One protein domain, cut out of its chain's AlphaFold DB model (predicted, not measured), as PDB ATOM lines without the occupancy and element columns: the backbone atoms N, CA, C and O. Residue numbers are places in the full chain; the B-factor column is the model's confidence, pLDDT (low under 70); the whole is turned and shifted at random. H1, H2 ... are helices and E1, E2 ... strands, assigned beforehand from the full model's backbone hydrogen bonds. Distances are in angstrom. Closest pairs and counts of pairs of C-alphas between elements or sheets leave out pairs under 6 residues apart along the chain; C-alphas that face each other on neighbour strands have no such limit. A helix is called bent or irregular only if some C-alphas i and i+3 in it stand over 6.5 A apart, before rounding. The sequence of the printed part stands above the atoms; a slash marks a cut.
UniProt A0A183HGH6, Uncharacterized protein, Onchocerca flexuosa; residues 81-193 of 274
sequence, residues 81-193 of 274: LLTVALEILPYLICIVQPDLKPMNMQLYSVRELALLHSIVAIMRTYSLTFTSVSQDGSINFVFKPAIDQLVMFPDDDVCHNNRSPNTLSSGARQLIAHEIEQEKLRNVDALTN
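AT A GLANCE: This is residues 81 to 193 of the 274 residues of an uncharacterized protein of Onchocerca flexuosa (UniProt A0A183HGH6). A two-stranded hairpin, E1 and E2, packs on the first half of a long helix, H4, which crosses a second helix, H2, at a steep angle. Beyond H2, away from H4, stands H1 with the short helix H3 packed on it, while residues 185 to 193 of H4 stick out at one end of the longest axis and the loop residues 158 to 164 at the other. The printed part has 113 residues, with four named helices and two named strands in the order H1, H2, E1, E2, H3, H4; the sheet, E1 - E2, is antiparallel and the class is mostly helix. The whole is compact, with a radius of gyration of the C-alphas of 15.3 A, and spans 52 by 35 by 33 A.

HOW THE PARTS SIT: Look first at E1, residues 129 to 135, and E2, residues 138 to 144, a hairpin of antiparallel neighbours at 146 degrees, where N 131 and O 142 are 2.9 A apart and N 140 and O 133 are 3.0 A apart, both within hydrogen-bond range. From E1 go to H4, residues 170 to 193: the closest C-alphas are those of Phe 130 and Ala 177, 5.2 A apart. For E2 and H4 they are those of Phe 141 and Ser 170, 5.6 A apart. H4 touches H2, residues 110 to 125, with residues 176 to 180 alone; the closest C-alphas, of Val 120 and Ile 180, are 5.8 A apart. These two run the same way at a steep tilt of 69 degrees, only just short of about perpendicular. H1, residues 81 to 95, is close to H2 but not clearly touching, with the closest C-alphas, of Ile 95 and Ile 119, 7.6 A apart; they run opposite ways at a shallow tilt of 17 degrees. H1 touches H3, residues 148 to 151, at the closest C-alphas of Pro 90 and Val 151, 5.8 A apart. H1 and H4 are apart. In H2 and H4 every O i to N i+4 pair is within hydrogen-bond range, in H1 7 of 11 are, and H3 is too short for such a pair.

IN THESE COORDINATES: Find C-alpha 129 at (30.821, -18.616, -24.816), where E1 begins its 18.5 A; E2 is 18.2 A long. H4 runs 34.8 A from C-alpha 170 at (27.425, -6.905, -20.076) to C-alpha 193 at (49.480, -33.414, -15.339). H2 measures 22.5 A, H1 19.8 A and H3 5.3 A. H1 is only just irregular: C-alphas 87 and 90 are 6.6 A apart.

THE WHOLE: The two C-alphas farthest apart, of Val 158 and Asn 193, are 53.7 A apart. The links H1 to H2 and H3 to H4 are long, and the printed part has no cut. The mean pLDDT of the printed part is 84.1, with residues 154 to 166 and 191 to 193 under 70.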
ATOM      1  N   LEU A  81      19.440 -31.282 -36.366       91.88
ATOM      2  CA  LEU A  81      19.530 -29.815 -36.424       91.88
ATOM      3  C   LEU A  81      18.209 -29.146 -36.042       91.88
ATOM      4  O   LEU A  81      18.208 -28.159 -35.317       91.88
ATOM      5  N   LEU A  82      17.091 -29.726 -36.481       93.06
ATOM      6  CA  LEU A  82      15.756 -29.220 -36.182       93.06
ATOM      7  C   LEU A  82      15.458 -29.275 -34.679       93.06
ATOM      8  O   LEU A  82      14.976 -28.299 -34.115       93.06
ATOM      9  N   THR A  83      15.802 -30.390 -34.027       93.19
ATOM     10  CA  THR A  83      15.668 -30.562 -32.572       93.19
ATOM     11  C   THR A  83      16.498 -29.521 -31.825       93.19
ATOM     12  O   THR A  83      16.003 -28.870 -30.912       93.19
ATOM     13  N   VAL A  84      17.754 -29.312 -32.233       93.19
ATOM     14  CA  VAL A  84      18.622 -28.307 -31.605       93.19
ATOM     15  C   VAL A  84      18.023 -26.906 -31.766       93.19
ATOM     16  O   VAL A  84      17.882 -26.192 -30.777       93.19
ATOM     17  N   ALA A  85      17.617 -26.542 -32.982       92.81
ATOM     18  CA  ALA A  85      17.096 -25.217 -33.296       92.81
ATOM     19  C   ALA A  85      15.759 -24.898 -32.607       92.81
ATOM     20  O   ALA A  85      15.606 -23.802 -32.076       92.81
ATOM     21  N   LEU A  86      14.800 -25.832 -32.607       91.31
ATOM     22  CA  LEU A  86      13.431 -25.572 -32.141       91.31
ATOM     23  C   LEU A  86      13.169 -26.011 -30.698       91.31
ATOM     24  O   LEU A  86      12.357 -25.388 -30.019       91.31
ATOM     25  N   GLU A  87      13.827 -27.066 -30.215       91.12
ATOM     26  CA  GLU A  87      13.534 -27.640 -28.894       91.12
ATOM     27  C   GLU A  87      14.600 -27.327 -27.845       91.12
ATOM     28  O   GLU A  87      14.292 -27.347 -26.660       91.12
ATOM     29  N   ILE A  88      15.847 -27.047 -28.237       92.00
ATOM     30  CA  ILE A  88      16.949 -26.846 -27.281       92.00
ATOM     31  C   ILE A  88      17.296 -25.364 -27.147       92.00
ATOM     32  O   ILE A  88      17.254 -24.823 -26.043       92.00
ATOM     33  N   LEU A  89      17.621 -24.697 -28.258       91.38
ATOM     34  CA  LEU A  89      18.074 -23.300 -28.282       91.38
ATOM     35  C   LEU A  89      17.129 -22.318 -27.553       91.38
ATOM     36  O   LEU A  89      17.636 -21.529 -26.748       91.38
ATOM     37  N   PRO A  90      15.790 -22.384 -27.733       89.50
ATOM     38  CA  PRO A  90      14.859 -21.466 -27.073       89.50
ATOM     39  C   PRO A  90      14.873 -21.536 -25.542       89.50
ATOM     40  O   PRO A  90      14.742 -20.521 -24.858       89.50
ATOM     41  N   TYR A  91      15.082 -22.726 -24.978       89.62
ATOM     42  CA  TYR A  91      15.202 -22.890 -23.530       89.62
ATOM     43  C   TYR A  91      16.620 -22.599 -23.048       89.62
ATOM     44  O   TYR A  91      16.802 -22.003 -21.987       89.62
ATOM     45  N   LEU A  92      17.627 -22.966 -23.843       91.06
ATOM     46  CA  LEU A  92      19.031 -22.759 -23.514       91.06
ATOM     47  C   LEU A  92      19.343 -21.273 -23.309       91.06
ATOM     48  O   LEU A  92      19.955 -20.919 -22.305       91.06
ATOM     49  N   ILE A  93      18.851 -20.386 -24.181       89.38
ATOM     50  CA  ILE A  93      19.081 -18.938 -24.040       89.38
ATOM     51  C   ILE A  93      18.488 -18.364 -22.742       89.38
ATOM     52  O   ILE A  93      19.044 -17.416 -22.186       89.38
ATOM     53  N   CYS A  94      17.392 -18.952 -22.247       86.88
ATOM     54  CA  CYS A  94      16.740 -18.554 -21.001       86.88
ATOM     55  C   CYS A  94      17.503 -19.077 -19.776       86.88
ATOM     56  O   CYS A  94      17.669 -18.358 -18.797       86.88
ATOM     57  N   ILE A  95      17.976 -20.327 -19.826       89.44
ATOM     58  CA  ILE A  95      18.707 -20.975 -18.724       89.44
ATOM     59  C   ILE A  95      20.064 -20.305 -18.492       89.44
ATOM     60  O   ILE A  95      20.499 -20.143 -17.354       89.44
ATOM     61  N   VAL A  96      20.734 -19.914 -19.575       90.56
ATOM     62  CA  VAL A  96      22.085 -19.342 -19.546       90.56
ATOM     63  C   VAL A  96      22.076 -17.873 -19.089       90.56
ATOM     64  O   VAL A  96      23.126 -17.333 -18.746       90.56
ATOM     65  N   GLN A  97      20.902 -17.228 -19.043       87.81
ATOM     66  CA  GLN A  97      20.746 -15.822 -18.655       87.81
ATOM     67  C   GLN A  97      19.799 -15.603 -17.454       87.81
ATOM     68  O   GLN A  97      18.747 -14.971 -17.582       87.81
ATOM     69  N   PRO A  98      20.144 -16.104 -16.257       85.81
ATOM     70  CA  PRO A  98      19.407 -15.773 -15.041       85.81
ATOM     71  C   PRO A  98      19.739 -14.356 -14.554       85.81
ATOM     72  O   PRO A  98      20.672 -13.721 -15.038       85.81
ATOM     73  N   ASP A  99      19.022 -13.870 -13.544       82.81
ATOM     74  CA  ASP A  99      19.300 -12.573 -12.918       82.81
ATOM     75  C   ASP A  99      20.569 -12.626 -12.054       82.81
ATOM     76  O   ASP A  99      20.515 -12.798 -10.837       82.81
ATOM     77  N   LEU A 100      21.733 -12.492 -12.692       83.69
ATOM     78  CA  LEU A 100      23.030 -12.409 -12.023       83.69
ATOM     79  C   LEU A 100      23.543 -10.964 -12.045       83.69
ATOM     80  O   LEU A 100      23.707 -10.356 -13.106       83.69
ATOM     81  N   LYS A 101      23.830 -10.410 -10.864       84.25
ATOM     82  CA  LYS A 101      24.437  -9.078 -10.741       84.25
ATOM     83  C   LYS A 101      25.940  -9.163 -11.010       84.25
ATOM     84  O   LYS A 101      26.571 -10.064 -10.477       84.25
ATOM     85  N   PRO A 102      26.545  -8.225 -11.755       81.38
ATOM     86  CA  PRO A 102      27.992  -8.193 -11.935       81.38
ATOM     87  C   PRO A 102      28.669  -7.715 -10.646       81.38
ATOM     88  O   PRO A 102      28.716  -6.519 -10.364       81.38
ATOM     89  N   MET A 103      29.171  -8.648  -9.843       83.31
ATOM     90  CA  MET A 103      29.889  -8.366  -8.596       83.31
ATOM     91  C   MET A 103      31.234  -9.092  -8.594       83.31
ATOM     92  O   MET A 103      31.437 -10.043  -9.352       83.31
ATOM     93  N   ASN A 104      32.163  -8.665  -7.733       82.50
ATOM     94  CA  ASN A 104      33.368  -9.455  -7.477       82.50
ATOM     95  C   ASN A 104      32.954 -10.828  -6.922       82.50
ATOM     96  O   ASN A 104      32.099 -10.898  -6.039       82.50
ATOM     97  N   MET A 105      33.578 -11.901  -7.413       82.12
ATOM     98  CA  MET A 105      33.231 -13.274  -7.049       82.12
ATOM     99  C   MET A 105      33.266 -13.535  -5.539       82.12
ATOM    100  O   MET A 105      32.482 -14.328  -5.028       82.12
ATOM    101  N   GLN A 106      34.132 -12.821  -4.819       84.94
ATOM    102  CA  GLN A 106      34.279 -12.914  -3.364       84.94
ATOM    103  C   GLN A 106      33.043 -12.444  -2.580       84.94
ATOM    104  O   GLN A 106      32.924 -12.747  -1.397       84.94
ATOM    105  N   LEU A 107      32.150 -11.683  -3.218       88.25
ATOM    106  CA  LEU A 107      30.942 -11.134  -2.602       88.25
ATOM    107  C   LEU A 107      29.689 -11.967  -2.897       88.25
ATOM    108  O   LEU A 107      28.628 -11.647  -2.364       88.25
ATOM    109  N   TYR A 108      29.787 -13.010  -3.729       88.44
ATOM    110  CA  TYR A 108      28.641 -13.869  -4.012       88.44
ATOM    111  C   TYR A 108      28.281 -14.736  -2.811       88.44
ATOM    112  O   TYR A 108      29.134 -15.305  -2.127       88.44
ATOM    113  N   SER A 109      26.978 -14.914  -2.618       91.69
ATOM    114  CA  SER A 109      26.456 -15.978  -1.771       91.69
ATOM    115  C   SER A 109      26.848 -17.350  -2.329       91.69
ATOM    116  O   SER A 109      26.960 -17.540  -3.541       91.69
ATOM    117  N   VAL A 110      26.944 -18.356  -1.454       91.81
ATOM    118  CA  VAL A 110      27.162 -19.764  -1.840       91.81
ATOM    119  C   VAL A 110      26.154 -20.214  -2.907       91.81
ATOM    120  O   VAL A 110      26.502 -20.953  -3.826       91.81
ATOM    121  N   ARG A 111      24.907 -19.724  -2.831       91.06
ATOM    122  CA  ARG A 111      23.859 -20.028  -3.815       91.06
ATOM    123  C   ARG A 111      24.139 -19.407  -5.186       91.06
ATOM    124  O   ARG A 111      23.912 -20.059  -6.199       91.06
ATOM    125  N   GLU A 112      24.599 -18.160  -5.220       90.88
ATOM    126  CA  GLU A 112      24.891 -17.438  -6.466       90.88
ATOM    127  C   GLU A 112      26.131 -18.016  -7.150       90.88
ATOM    128  O   GLU A 112      26.141 -18.194  -8.365       90.88
ATOM    129  N   LEU A 113      27.134 -18.407  -6.362       92.06
ATOM    130  CA  LEU A 113      28.326 -19.087  -6.856       92.06
ATOM    131  C   LEU A 113      27.992 -20.467  -7.445       92.06
ATOM    132  O   LEU A 113      28.441 -20.801  -8.541       92.06
ATOM    133  N   ALA A 114      27.146 -21.254  -6.772       92.81
ATOM    134  CA  ALA A 114      26.671 -22.532  -7.306       92.81
ATOM    135  C   ALA A 114      25.894 -22.356  -8.623       92.81
ATOM    136  O   ALA A 114      26.070 -23.132  -9.563       92.81
ATOM    137  N   LEU A 115      25.066 -21.310  -8.709       92.69
ATOM    138  CA  LEU A 115      24.351 -20.947  -9.929       92.69
ATOM    139  C   LEU A 115      25.334 -20.585 -11.053       92.69
ATOM    140  O   LEU A 115      25.198 -21.112 -12.156       92.69
ATOM    141  N   LEU A 116      26.347 -19.756 -10.781       92.88
ATOM    142  CA  LEU A 116      27.382 -19.394 -11.754       92.88
ATOM    143  C   LEU A 116      28.099 -20.635 -12.303       92.88
ATOM    144  O   LEU A 116      28.180 -20.806 -13.519       92.88
ATOM    145  N   HIS A 117      28.557 -21.535 -11.429       93.38
ATOM    146  CA  HIS A 117      29.200 -22.780 -11.855       93.38
ATOM    147  C   HIS A 117      28.262 -23.666 -12.682       93.38
ATOM    148  O   HIS A 117      28.698 -24.267 -13.663       93.38
ATOM    149  N   SER A 118      26.970 -23.710 -12.342       94.69
ATOM    150  CA  SER A 118      25.970 -24.427 -13.136       94.69
ATOM    151  C   SER A 118      25.819 -23.833 -14.538       94.69
ATOM    152  O   SER A 118      25.768 -24.590 -15.506       94.69
ATOM    153  N   ILE A 119      25.770 -22.502 -14.679       94.19
ATOM    154  CA  ILE A 119      25.716 -21.849 -15.998       94.19
ATOM    155  C   ILE A 119      26.966 -22.190 -16.800       94.19
ATOM    156  O   ILE A 119      26.861 -22.607 -17.949       94.19
ATOM    157  N   VAL A 120      28.145 -22.023 -16.200       94.50
ATOM    158  CA  VAL A 120      29.432 -22.274 -16.858       94.50
ATOM    159  C   VAL A 120      29.510 -23.722 -17.333       94.50
ATOM    160  O   VAL A 120      29.895 -23.968 -18.476       94.50
ATOM    161  N   ALA A 121      29.075 -24.678 -16.510       94.31
ATOM    162  CA  ALA A 121      28.992 -26.083 -16.894       94.31
ATOM    163  C   ALA A 121      28.064 -26.289 -18.102       94.31
ATOM    164  O   ALA A 121      28.493 -26.875 -19.094       94.31
ATOM    165  N   ILE A 122      26.840 -25.747 -18.064       94.56
ATOM    166  CA  ILE A 122      25.863 -25.858 -19.161       94.56
ATOM    167  C   ILE A 122      26.401 -25.220 -20.447       94.56
ATOM    168  O   ILE A 122      26.359 -25.839 -21.511       94.56
ATOM    169  N   MET A 123      26.956 -24.009 -20.368       94.31
ATOM    170  CA  MET A 123      27.554 -23.327 -21.517       94.31
ATOM    171  C   MET A 123      28.693 -24.149 -22.115       94.31
ATOM    172  O   MET A 123      28.755 -24.299 -23.332       94.31
ATOM    173  N   ARG A 124      29.549 -24.761 -21.289       93.56
ATOM    174  CA  ARG A 124      30.603 -25.661 -21.773       93.56
ATOM    175  C   ARG A 124      30.046 -26.930 -22.416       93.56
ATOM    176  O   ARG A 124      30.569 -27.333 -23.450       93.56
ATOM    177  N   THR A 125      28.989 -27.529 -21.865       92.94
ATOM    178  CA  THR A 125      28.337 -28.729 -22.424       92.94
ATOM    179  C   THR A 125      27.843 -28.519 -23.853       92.94
ATOM    180  O   THR A 125      27.863 -29.480 -24.620       92.94
ATOM    181  N   TYR A 126      27.441 -27.292 -24.204       92.69
ATOM    182  CA  TYR A 126      26.987 -26.888 -25.543       92.69
ATOM    183  C   TYR A 126      28.016 -26.042 -26.317       92.69
ATOM    184  O   TYR A 126      27.687 -25.467 -27.352       92.69
ATOM    185  N   SER A 127      29.257 -25.946 -25.825       92.56
ATOM    186  CA  SER A 127      30.331 -25.119 -26.402       92.56
ATOM    187  C   SER A 127      29.949 -23.657 -26.678       92.56
ATOM    188  O   SER A 127      30.432 -23.039 -27.627       92.56
ATOM    189  N   LEU A 128      29.112 -23.082 -25.819       94.00
ATOM    190  CA  LEU A 128      28.757 -21.671 -25.834       94.00
ATOM    191  C   LEU A 128      29.792 -20.845 -25.067       94.00
ATOM    192  O   LEU A 128      30.339 -21.271 -24.049       94.00
ATOM    193  N   THR A 129      30.030 -19.624 -25.527       93.94
ATOM    194  CA  THR A 129      30.821 -18.616 -24.816       93.94
ATOM    195  C   THR A 129      30.279 -17.226 -25.119       93.94
ATOM    196  O   THR A 129      29.498 -17.048 -26.053       93.94
ATOM    197  N   PHE A 130      30.712 -16.226 -24.358       94.50
ATOM    198  CA  PHE A 130      30.560 -14.832 -24.755       94.50
ATOM    199  C   PHE A 130      31.857 -14.323 -25.383       94.50
ATOM    200  O   PHE A 130      32.947 -14.746 -24.996       94.50
ATOM    201  N   THR A 131      31.742 -13.415 -26.346       92.62
ATOM    202  CA  THR A 131      32.879 -12.691 -26.924       92.62
ATOM    203  C   THR A 131      32.641 -11.196 -26.880       92.62
ATOM    204  O   THR A 131      31.528 -10.735 -27.135       92.62
ATOM    205  N   SER A 132      33.700 -10.447 -26.581       91.31
ATOM    206  CA  SER A 132      33.688  -8.989 -26.605       91.31
ATOM    207  C   SER A 132      33.641  -8.485 -28.046       91.31
ATOM    208  O   SER A 132      34.547  -8.760 -28.835       91.31
ATOM    209  N   VAL A 133      32.610  -7.718 -28.369       89.62
ATOM    210  CA  VAL A 133      32.481  -6.971 -29.614       89.62
ATOM    211  C   VAL A 133      32.507  -5.490 -29.256       89.62
ATOM    212  O   VAL A 133      31.702  -5.019 -28.452       89.62
ATOM    213  N   SER A 134      33.455  -4.760 -29.832       87.50
ATOM    214  CA  SER A 134      33.544  -3.312 -29.666       87.50
ATOM    215  C   SER A 134      32.581  -2.642 -30.646       87.50
ATOM    216  O   SER A 134      32.771  -2.750 -31.856       87.50
ATOM    217  N   GLN A 135      31.559  -1.960 -30.133       80.44
ATOM    218  CA  GLN A 135      30.623  -1.152 -30.920       80.44
ATOM    219  C   GLN A 135      30.585   0.261 -30.337       80.44
ATOM    220  O   GLN A 135      30.370   0.434 -29.136       80.44
ATOM    221  N   ASP A 136      30.847   1.264 -31.177       76.56
ATOM    222  CA  ASP A 136      30.722   2.692 -30.846       76.56
ATOM    223  C   ASP A 136      31.445   3.123 -29.552       76.56
ATOM    224  O   ASP A 136      30.973   3.962 -28.790       76.56
ATOM    225  N   GLY A 137      32.610   2.522 -29.281       79.50
ATOM    226  CA  GLY A 137      33.430   2.812 -28.096       79.50
ATOM    227  C   GLY A 137      33.002   2.086 -26.814       79.50
ATOM    228  O   GLY A 137      33.713   2.157 -25.814       79.50
ATOM    229  N   SER A 138      31.896   1.342 -26.846       81.62
ATOM    230  CA  SER A 138      31.455   0.458 -25.764       81.62
ATOM    231  C   SER A 138      31.835  -1.002 -26.043       81.62
ATOM    232  O   SER A 138      31.889  -1.440 -27.196       81.62
ATOM    233  N   ILE A 139      32.130  -1.765 -24.985       86.44
ATOM    234  CA  ILE A 139      32.416  -3.203 -25.081       86.44
ATOM    235  C   ILE A 139      31.145  -3.967 -24.718       86.44
ATOM    236  O   ILE A 139      30.711  -3.961 -23.563       86.44
ATOM    237  N   ASN A 140      30.580  -4.657 -25.706       89.06
ATOM    238  CA  ASN A 140      29.407  -5.500 -25.532       89.06
ATOM    239  C   ASN A 140      29.801  -6.972 -25.624       89.06
ATOM    240  O   ASN A 140      30.566  -7.375 -26.497       89.06
ATOM    241  N   PHE A 141      29.268  -7.792 -24.723       90.12
ATOM    242  CA  PHE A 141      29.475  -9.237 -24.749       90.12
ATOM    243  C   PHE A 141      28.296  -9.924 -25.442       90.12
ATOM    244  O   PHE A 141      27.163  -9.884 -24.953       90.12
ATOM    245  N   VAL A 142      28.577 -10.556 -26.582       91.44
ATOM    246  CA  VAL A 142      27.600 -11.249 -27.443       91.44
ATOM    247  C   VAL A 142      27.876 -12.751 -27.424       91.44
ATOM    248  O   VAL A 142      29.013 -13.169 -27.185       91.44
ATOM    249  N   PHE A 143      26.844 -13.569 -27.634       93.12
ATOM    250  CA  PHE A 143      26.996 -15.019 -27.716       93.12
ATOM    251  C   PHE A 143      27.883 -15.434 -28.891       93.12
ATOM    252  O   PHE A 143      27.814 -14.886 -29.991       93.12
ATOM    253  N   LYS A 144      28.696 -16.460 -28.653       93.12
ATOM    254  CA  LYS A 144      29.432 -17.186 -29.677       93.12
ATOM    255  C   LYS A 144      29.240 -18.686 -29.446       93.12
ATOM    256  O   LYS A 144      29.687 -19.186 -28.409       93.12
ATOM    257  N   PRO A 145      28.618 -19.411 -30.390       93.81
ATOM    258  CA  PRO A 145      27.981 -18.929 -31.630       93.81
ATOM    259  C   PRO A 145      26.770 -18.004 -31.381       93.81
ATOM    260  O   PRO A 145      26.235 -17.991 -30.276       93.81
ATOM    261  N   ALA A 146      26.364 -17.219 -32.389       91.62
ATOM    262  CA  ALA A 146      25.332 -16.171 -32.290       91.62
ATOM    263  C   ALA A 146      23.898 -16.740 -32.218       91.62
ATOM    264  O   ALA A 146      23.071 -16.544 -33.105       91.62
ATOM    265  N   ILE A 147      23.617 -17.510 -31.165       91.94
ATOM    266  CA  ILE A 147      22.327 -18.177 -30.933       91.94
ATOM    267  C   ILE A 147      21.175 -17.198 -30.680       91.94
ATOM    268  O   ILE A 147      20.014 -17.544 -30.877       91.94
ATOM    269  N   ASP A 148      21.492 -15.977 -30.256       88.31
ATOM    270  CA  ASP A 148      20.549 -14.882 -30.056       88.31
ATOM    271  C   ASP A 148      19.830 -14.509 -31.353       88.31
ATOM    272  O   ASP A 148      18.616 -14.336 -31.335       88.31
ATOM    273  N   GLN A 149      20.538 -14.501 -32.485       88.19
ATOM    274  CA  GLN A 149      19.956 -14.185 -33.795       88.19
ATOM    275  C   GLN A 149      18.896 -15.193 -34.259       88.19
ATOM    276  O   GLN A 149      18.053 -14.858 -35.086       88.19
ATOM    277  N   LEU A 150      18.953 -16.431 -33.758       88.81
ATOM    278  CA  LEU A 150      18.027 -17.494 -34.154       88.81
ATOM    279  C   LEU A 150      16.796 -17.582 -33.262       88.81
ATOM    280  O   LEU A 150      15.757 -18.064 -33.701       88.81
ATOM    281  N   VAL A 151      16.945 -17.184 -32.001       86.44
ATOM    282  CA  VAL A 151      15.912 -17.367 -30.980       86.44
ATOM    283  C   VAL A 151      15.159 -16.073 -30.702       86.44
ATOM    284  O   VAL A 151      13.973 -16.125 -30.390       86.44
ATOM    285  N   MET A 152      15.828 -14.921 -30.780       81.88
ATOM    286  CA  MET A 152      15.207 -13.631 -30.494       81.88
ATOM    287  C   MET A 152      14.633 -13.043 -31.781       81.88
ATOM    288  O   MET A 152      15.375 -12.544 -32.628       81.88
ATOM    289  N   PHE A 153      13.308 -13.101 -31.925       77.62
ATOM    290  CA  PHE A 153      12.626 -12.470 -33.047       77.62
ATOM    291  C   PHE A 153      12.340 -10.993 -32.738       77.62
ATOM    292  O   PHE A 153      11.913 -10.662 -31.634       77.62
ATOM    293  N   PRO A 154      12.553 -10.082 -33.702       65.19
ATOM    294  CA  PRO A 154      12.409  -8.641 -33.483       65.19
ATOM    295  C   PRO A 154      10.964  -8.177 -33.221       65.19
ATOM    296  O   PRO A 154      10.778  -7.090 -32.692       65.19
ATOM    297  N   ASP A 155       9.950  -8.978 -33.565       58.50
ATOM    298  CA  ASP A 155       8.530  -8.641 -33.346       58.50
ATOM    299  C   ASP A 155       7.986  -9.110 -31.978       58.50
ATOM    300  O   ASP A 155       6.839  -8.821 -31.626       58.50
ATOM    301  N   ASP A 156       8.794  -9.812 -31.174       54.50
ATOM    302  CA  ASP A 156       8.354 -10.404 -29.901       54.50
ATOM    303  C   ASP A 156       8.204  -9.390 -28.750       54.50
ATOM    304  O   ASP A 156       7.601  -9.709 -27.717       54.50
ATOM    305  N   ASP A 157       8.657  -8.147 -28.937       52.06
ATOM    306  CA  ASP A 157       8.530  -7.068 -27.946       52.06
ATOM    307  C   ASP A 157       7.057  -6.734 -27.619       52.06
ATOM    308  O   ASP A 157       6.745  -6.262 -26.525       52.06
ATOM    309  N   VAL A 158       6.114  -7.034 -28.524       48.16
ATOM    310  CA  VAL A 158       4.674  -6.764 -28.328       48.16
ATOM    311  C   VAL A 158       3.974  -7.872 -27.524       48.16
ATOM    312  O   VAL A 158       3.016  -7.603 -26.793       48.16
ATOM    313  N   CYS A 159       4.457  -9.115 -27.602       45.50
ATOM    314  CA  CYS A 159       3.832 -10.281 -26.961       45.50
ATOM    315  C   CYS A 159       4.445 -10.630 -25.591       45.50
ATOM    316  O   CYS A 159       3.801 -11.307 -24.787       45.50
ATOM    317  N   HIS A 160       5.644 -10.125 -25.278       48.06
ATOM    318  CA  HIS A 160       6.384 -10.414 -24.040       48.06
ATOM    319  C   HIS A 160       6.478  -9.233 -23.055       48.06
ATOM    320  O   HIS A 160       7.414  -9.150 -22.266       48.06
ATOM    321  N   ASN A 161       5.457  -8.372 -22.992       42.16
ATOM    322  CA  ASN A 161       5.381  -7.221 -22.069       42.16
ATOM    323  C   ASN A 161       5.553  -7.539 -20.555       42.16
ATOM    324  O   ASN A 161       5.675  -6.617 -19.757       42.16
ATOM    325  N   ASN A 162       5.599  -8.813 -20.138       44.19
ATOM    326  CA  ASN A 162       5.842  -9.232 -18.744       44.19
ATOM    327  C   ASN A 162       7.167  -9.979 -18.518       44.19
ATOM    328  O   ASN A 162       7.460 -10.391 -17.396       44.19
ATOM    329  N   ARG A 163       7.969 -10.183 -19.563       44.41
ATOM    330  CA  ARG A 163       9.303 -10.769 -19.457       44.41
ATOM    331  C   ARG A 163      10.219  -9.843 -20.226       44.41
ATOM    332  O   ARG A 163      10.432 -10.056 -21.414       44.41
ATOM    333  N   SER A 164      10.755  -8.820 -19.553       48.84
ATOM    334  CA  SER A 164      11.973  -8.179 -20.052       48.84
ATOM    335  C   SER A 164      12.900  -9.314 -20.484       48.84
ATOM    336  O   SER A 164      13.075 -10.235 -19.672       48.84
ATOM    337  N   PRO A 165      13.407  -9.343 -21.731       53.25
ATOM    338  CA  PRO A 165      14.312 -10.401 -22.144       53.25
ATOM    339  C   PRO A 165      15.405 -10.388 -21.091       53.25
ATOM    340  O   PRO A 165      16.016  -9.341 -20.869       53.25
ATOM    341  N   ASN A 166      15.495 -11.484 -20.335       55.81
ATOM    342  CA  ASN A 166      16.203 -11.571 -19.066       55.81
ATOM    343  C   ASN A 166      17.698 -11.511 -19.381       55.81
ATOM    344  O   ASN A 166      18.390 -12.517 -19.458       55.81
ATOM    345  N   THR A 167      18.149 -10.332 -19.781       71.62
ATOM    346  CA  THR A 167      19.395 -10.123 -20.488       71.62
ATOM    347  C   THR A 167      20.399  -9.788 -19.421       71.62
ATOM    348  O   THR A 167      20.366  -8.729 -18.798       71.62
ATOM    349  N   LEU A 168      21.282 -10.751 -19.178       83.12
ATOM    350  CA  LEU A 168      22.428 -10.555 -18.308       83.12
ATOM    351  C   LEU A 168      23.139  -9.251 -18.680       83.12
ATOM    352  O   LEU A 168      23.432  -9.016 -19.855       83.12
ATOM    353  N   SER A 169      23.465  -8.443 -17.668       87.81
ATOM    354  CA  SER A 169      24.301  -7.254 -17.841       87.81
ATOM    355  C   SER A 169      25.612  -7.617 -18.547       87.81
ATOM    356  O   SER A 169      26.162  -8.699 -18.321       87.81
ATOM    357  N   SER A 170      26.154  -6.702 -19.359       87.31
ATOM    358  CA  SER A 170      27.425  -6.905 -20.076       87.31
ATOM    359  C   SER A 170      28.555  -7.348 -19.131       87.31
ATOM    360  O   SER A 170      29.304  -8.270 -19.448       87.31
ATOM    361  N   GLY A 171      28.602  -6.796 -17.910       89.06
ATOM    362  CA  GLY A 171      29.574  -7.208 -16.889       89.06
ATOM    363  C   GLY A 171      29.372  -8.640 -16.375       89.06
ATOM    364  O   GLY A 171      30.342  -9.336 -16.095       89.06
ATOM    365  N   ALA A 172      28.127  -9.118 -16.290       90.50
ATOM    366  CA  ALA A 172      27.841 -10.492 -15.881       90.50
ATOM    367  C   ALA A 172      28.197 -11.482 -17.002       90.50
ATOM    368  O   ALA A 172      28.782 -12.531 -16.740       90.50
ATOM    369  N   ARG A 173      27.937 -11.114 -18.265       92.06
ATOM    370  CA  ARG A 173      28.386 -11.886 -19.437       92.06
ATOM    371  C   ARG A 173      29.910 -11.967 -19.512       92.06
ATOM    372  O   ARG A 173      30.436 -13.045 -19.769       92.06
ATOM    373  N   GLN A 174      30.613 -10.866 -19.237       92.62
ATOM    374  CA  GLN A 174      32.075 -10.840 -19.147       92.62
ATOM    375  C   GLN A 174      32.595 -11.800 -18.076       92.62
ATOM    376  O   GLN A 174      33.508 -12.579 -18.341       92.62
ATOM    377  N   LEU A 175      31.999 -11.751 -16.883       92.94
ATOM    378  CA  LEU A 175      32.369 -12.616 -15.767       92.94
ATOM    379  C   LEU A 175      32.217 -14.095 -16.140       92.94
ATOM    380  O   LEU A 175      33.141 -14.876 -15.934       92.94
ATOM    381  N   ILE A 176      31.093 -14.468 -16.756       93.75
ATOM    382  CA  ILE A 176      30.854 -15.840 -17.219       93.75
ATOM    383  C   ILE A 176      31.857 -16.240 -18.309       93.75
ATOM    384  O   ILE A 176      32.378 -17.353 -18.278       93.75
ATOM    385  N   ALA A 177      32.157 -15.351 -19.262       93.62
ATOM    386  CA  ALA A 177      33.130 -15.630 -20.322       93.62
ATOM    387  C   ALA A 177      34.517 -15.939 -19.742       93.62
ATOM    388  O   ALA A 177      35.155 -16.915 -20.135       93.62
ATOM    389  N   HIS A 178      34.942 -15.126 -18.777       93.38
ATOM    390  CA  HIS A 178      36.206 -15.298 -18.077       93.38
ATOM    391  C   HIS A 178      36.246 -16.617 -17.293       93.38
ATOM    392  O   HIS A 178      37.219 -17.357 -17.403       93.38
ATOM    393  N   GLU A 179      35.177 -16.971 -16.575       93.12
ATOM    394  CA  GLU A 179      35.097 -18.243 -15.841       93.12
ATOM    395  C   GLU A 179      35.148 -19.462 -16.785       93.12
ATOM    396  O   GLU A 179      35.842 -20.443 -16.518       93.12
ATOM    397  N   ILE A 180      34.478 -19.394 -17.944       94.62
ATOM    398  CA  ILE A 180      34.551 -20.440 -18.980       94.62
ATOM    399  C   ILE A 180      35.983 -20.602 -19.504       94.62
ATOM    400  O   ILE A 180      36.421 -21.727 -19.761       94.62
ATOM    401  N   GLU A 181      36.708 -19.502 -19.705       93.12
ATOM    402  CA  GLU A 181      38.100 -19.521 -20.154       93.12
ATOM    403  C   GLU A 181      39.031 -20.108 -19.090       93.12
ATOM    404  O   GLU A 181      39.823 -21.000 -19.401       93.12
ATOM    405  N   GLN A 182      38.879 -19.701 -17.828       91.69
ATOM    406  CA  GLN A 182      39.645 -20.268 -16.717       91.69
ATOM    407  C   GLN A 182      39.438 -21.779 -16.597       91.69
ATOM    408  O   GLN A 182      40.404 -22.535 -16.494       91.69
ATOM    409  N   GLU A 183      38.196 -22.249 -16.686       89.19
ATOM    410  CA  GLU A 183      37.903 -23.676 -16.583       89.19
ATOM    411  C   GLU A 183      38.443 -24.475 -17.786       89.19
ATOM    412  O   GLU A 183      38.831 -25.641 -17.654       89.19
ATOM    413  N   LYS A 184      38.523 -23.859 -18.976       88.00
ATOM    414  CA  LYS A 184      39.202 -24.463 -20.135       88.00
ATOM    415  C   LYS A 184      40.694 -24.653 -19.869       88.00
ATOM    416  O   LYS A 184      41.203 -25.727 -20.179       88.00
ATOM    417  N   LEU A 185      41.368 -23.663 -19.278       88.19
ATOM    418  CA  LEU A 185      42.790 -23.752 -18.925       88.19
ATOM    419  C   LEU A 185      43.039 -24.834 -17.866       88.19
ATOM    420  O   LEU A 185      43.869 -25.714 -18.078       88.19
ATOM    421  N   ARG A 186      42.229 -24.865 -16.799       89.38
ATOM    422  CA  ARG A 186      42.316 -25.895 -15.745       89.38
ATOM    423  C   ARG A 186      42.172 -27.315 -16.297       89.38
ATOM    424  O   ARG A 186      42.863 -28.226 -15.853       89.38
ATOM    425  N   ASN A 187      41.290 -27.511 -17.277       83.06
ATOM    426  CA  ASN A 187      41.101 -28.811 -17.920       83.06
ATOM    427  C   ASN A 187      42.302 -29.227 -18.793       83.06
ATOM    428  O   ASN A 187      42.628 -30.411 -18.863       83.06
ATOM    429  N   VAL A 188      42.967 -28.270 -19.449       79.56
ATOM    430  CA  VAL A 188      44.210 -28.532 -20.193       79.56
ATOM    431  C   VAL A 188      45.326 -28.932 -19.227       79.56
ATOM    432  O   VAL A 188      45.987 -29.942 -19.462       79.56
ATOM    433  N   ASP A 189      45.472 -28.213 -18.114       76.19
ATOM    434  CA  ASP A 189      46.474 -28.516 -17.086       76.19
ATOM    435  C   ASP A 189      46.236 -29.883 -16.421       76.19
ATOM    436  O   ASP A 189      47.175 -30.615 -16.117       76.19
ATOM    437  N   ALA A 190      44.979 -30.284 -16.223       74.06
ATOM    438  CA  ALA A 190      44.655 -31.615 -15.710       74.06
ATOM    439  C   ALA A 190      45.064 -32.736 -16.688       74.06
ATOM    440  O   ALA A 190      45.564 -33.778 -16.260       74.06
ATOM    441  N   LEU A 191      44.894 -32.522 -17.997       69.94
ATOM    442  CA  LEU A 191      45.288 -33.489 -19.026       69.94
ATOM    443  C   LEU A 191      46.816 -33.618 -19.146       69.94
ATOM    444  O   LEU A 191      47.337 -34.724 -19.316       69.94
ATOM    445  N   THR A 192      47.546 -32.506 -19.036       69.19
ATOM    446  CA  THR A 192      49.016 -32.516 -19.058       69.19
ATOM    447  C   THR A 192      49.585 -33.155 -17.791       69.19
ATOM    448  O   THR A 192      50.470 -34.003 -17.894       69.19
ATOM    449  N   ASN A 193      49.029 -32.850 -16.615       58.09
ATOM    450  CA  ASN A 193      49.480 -33.414 -15.339       58.09
ATOM    451  C   ASN A 193      49.151 -34.912 -15.199       58.09
ATOM    452  O   ASN A 193      49.999 -35.681 -14.751       58.09
TER     453      ASN A 193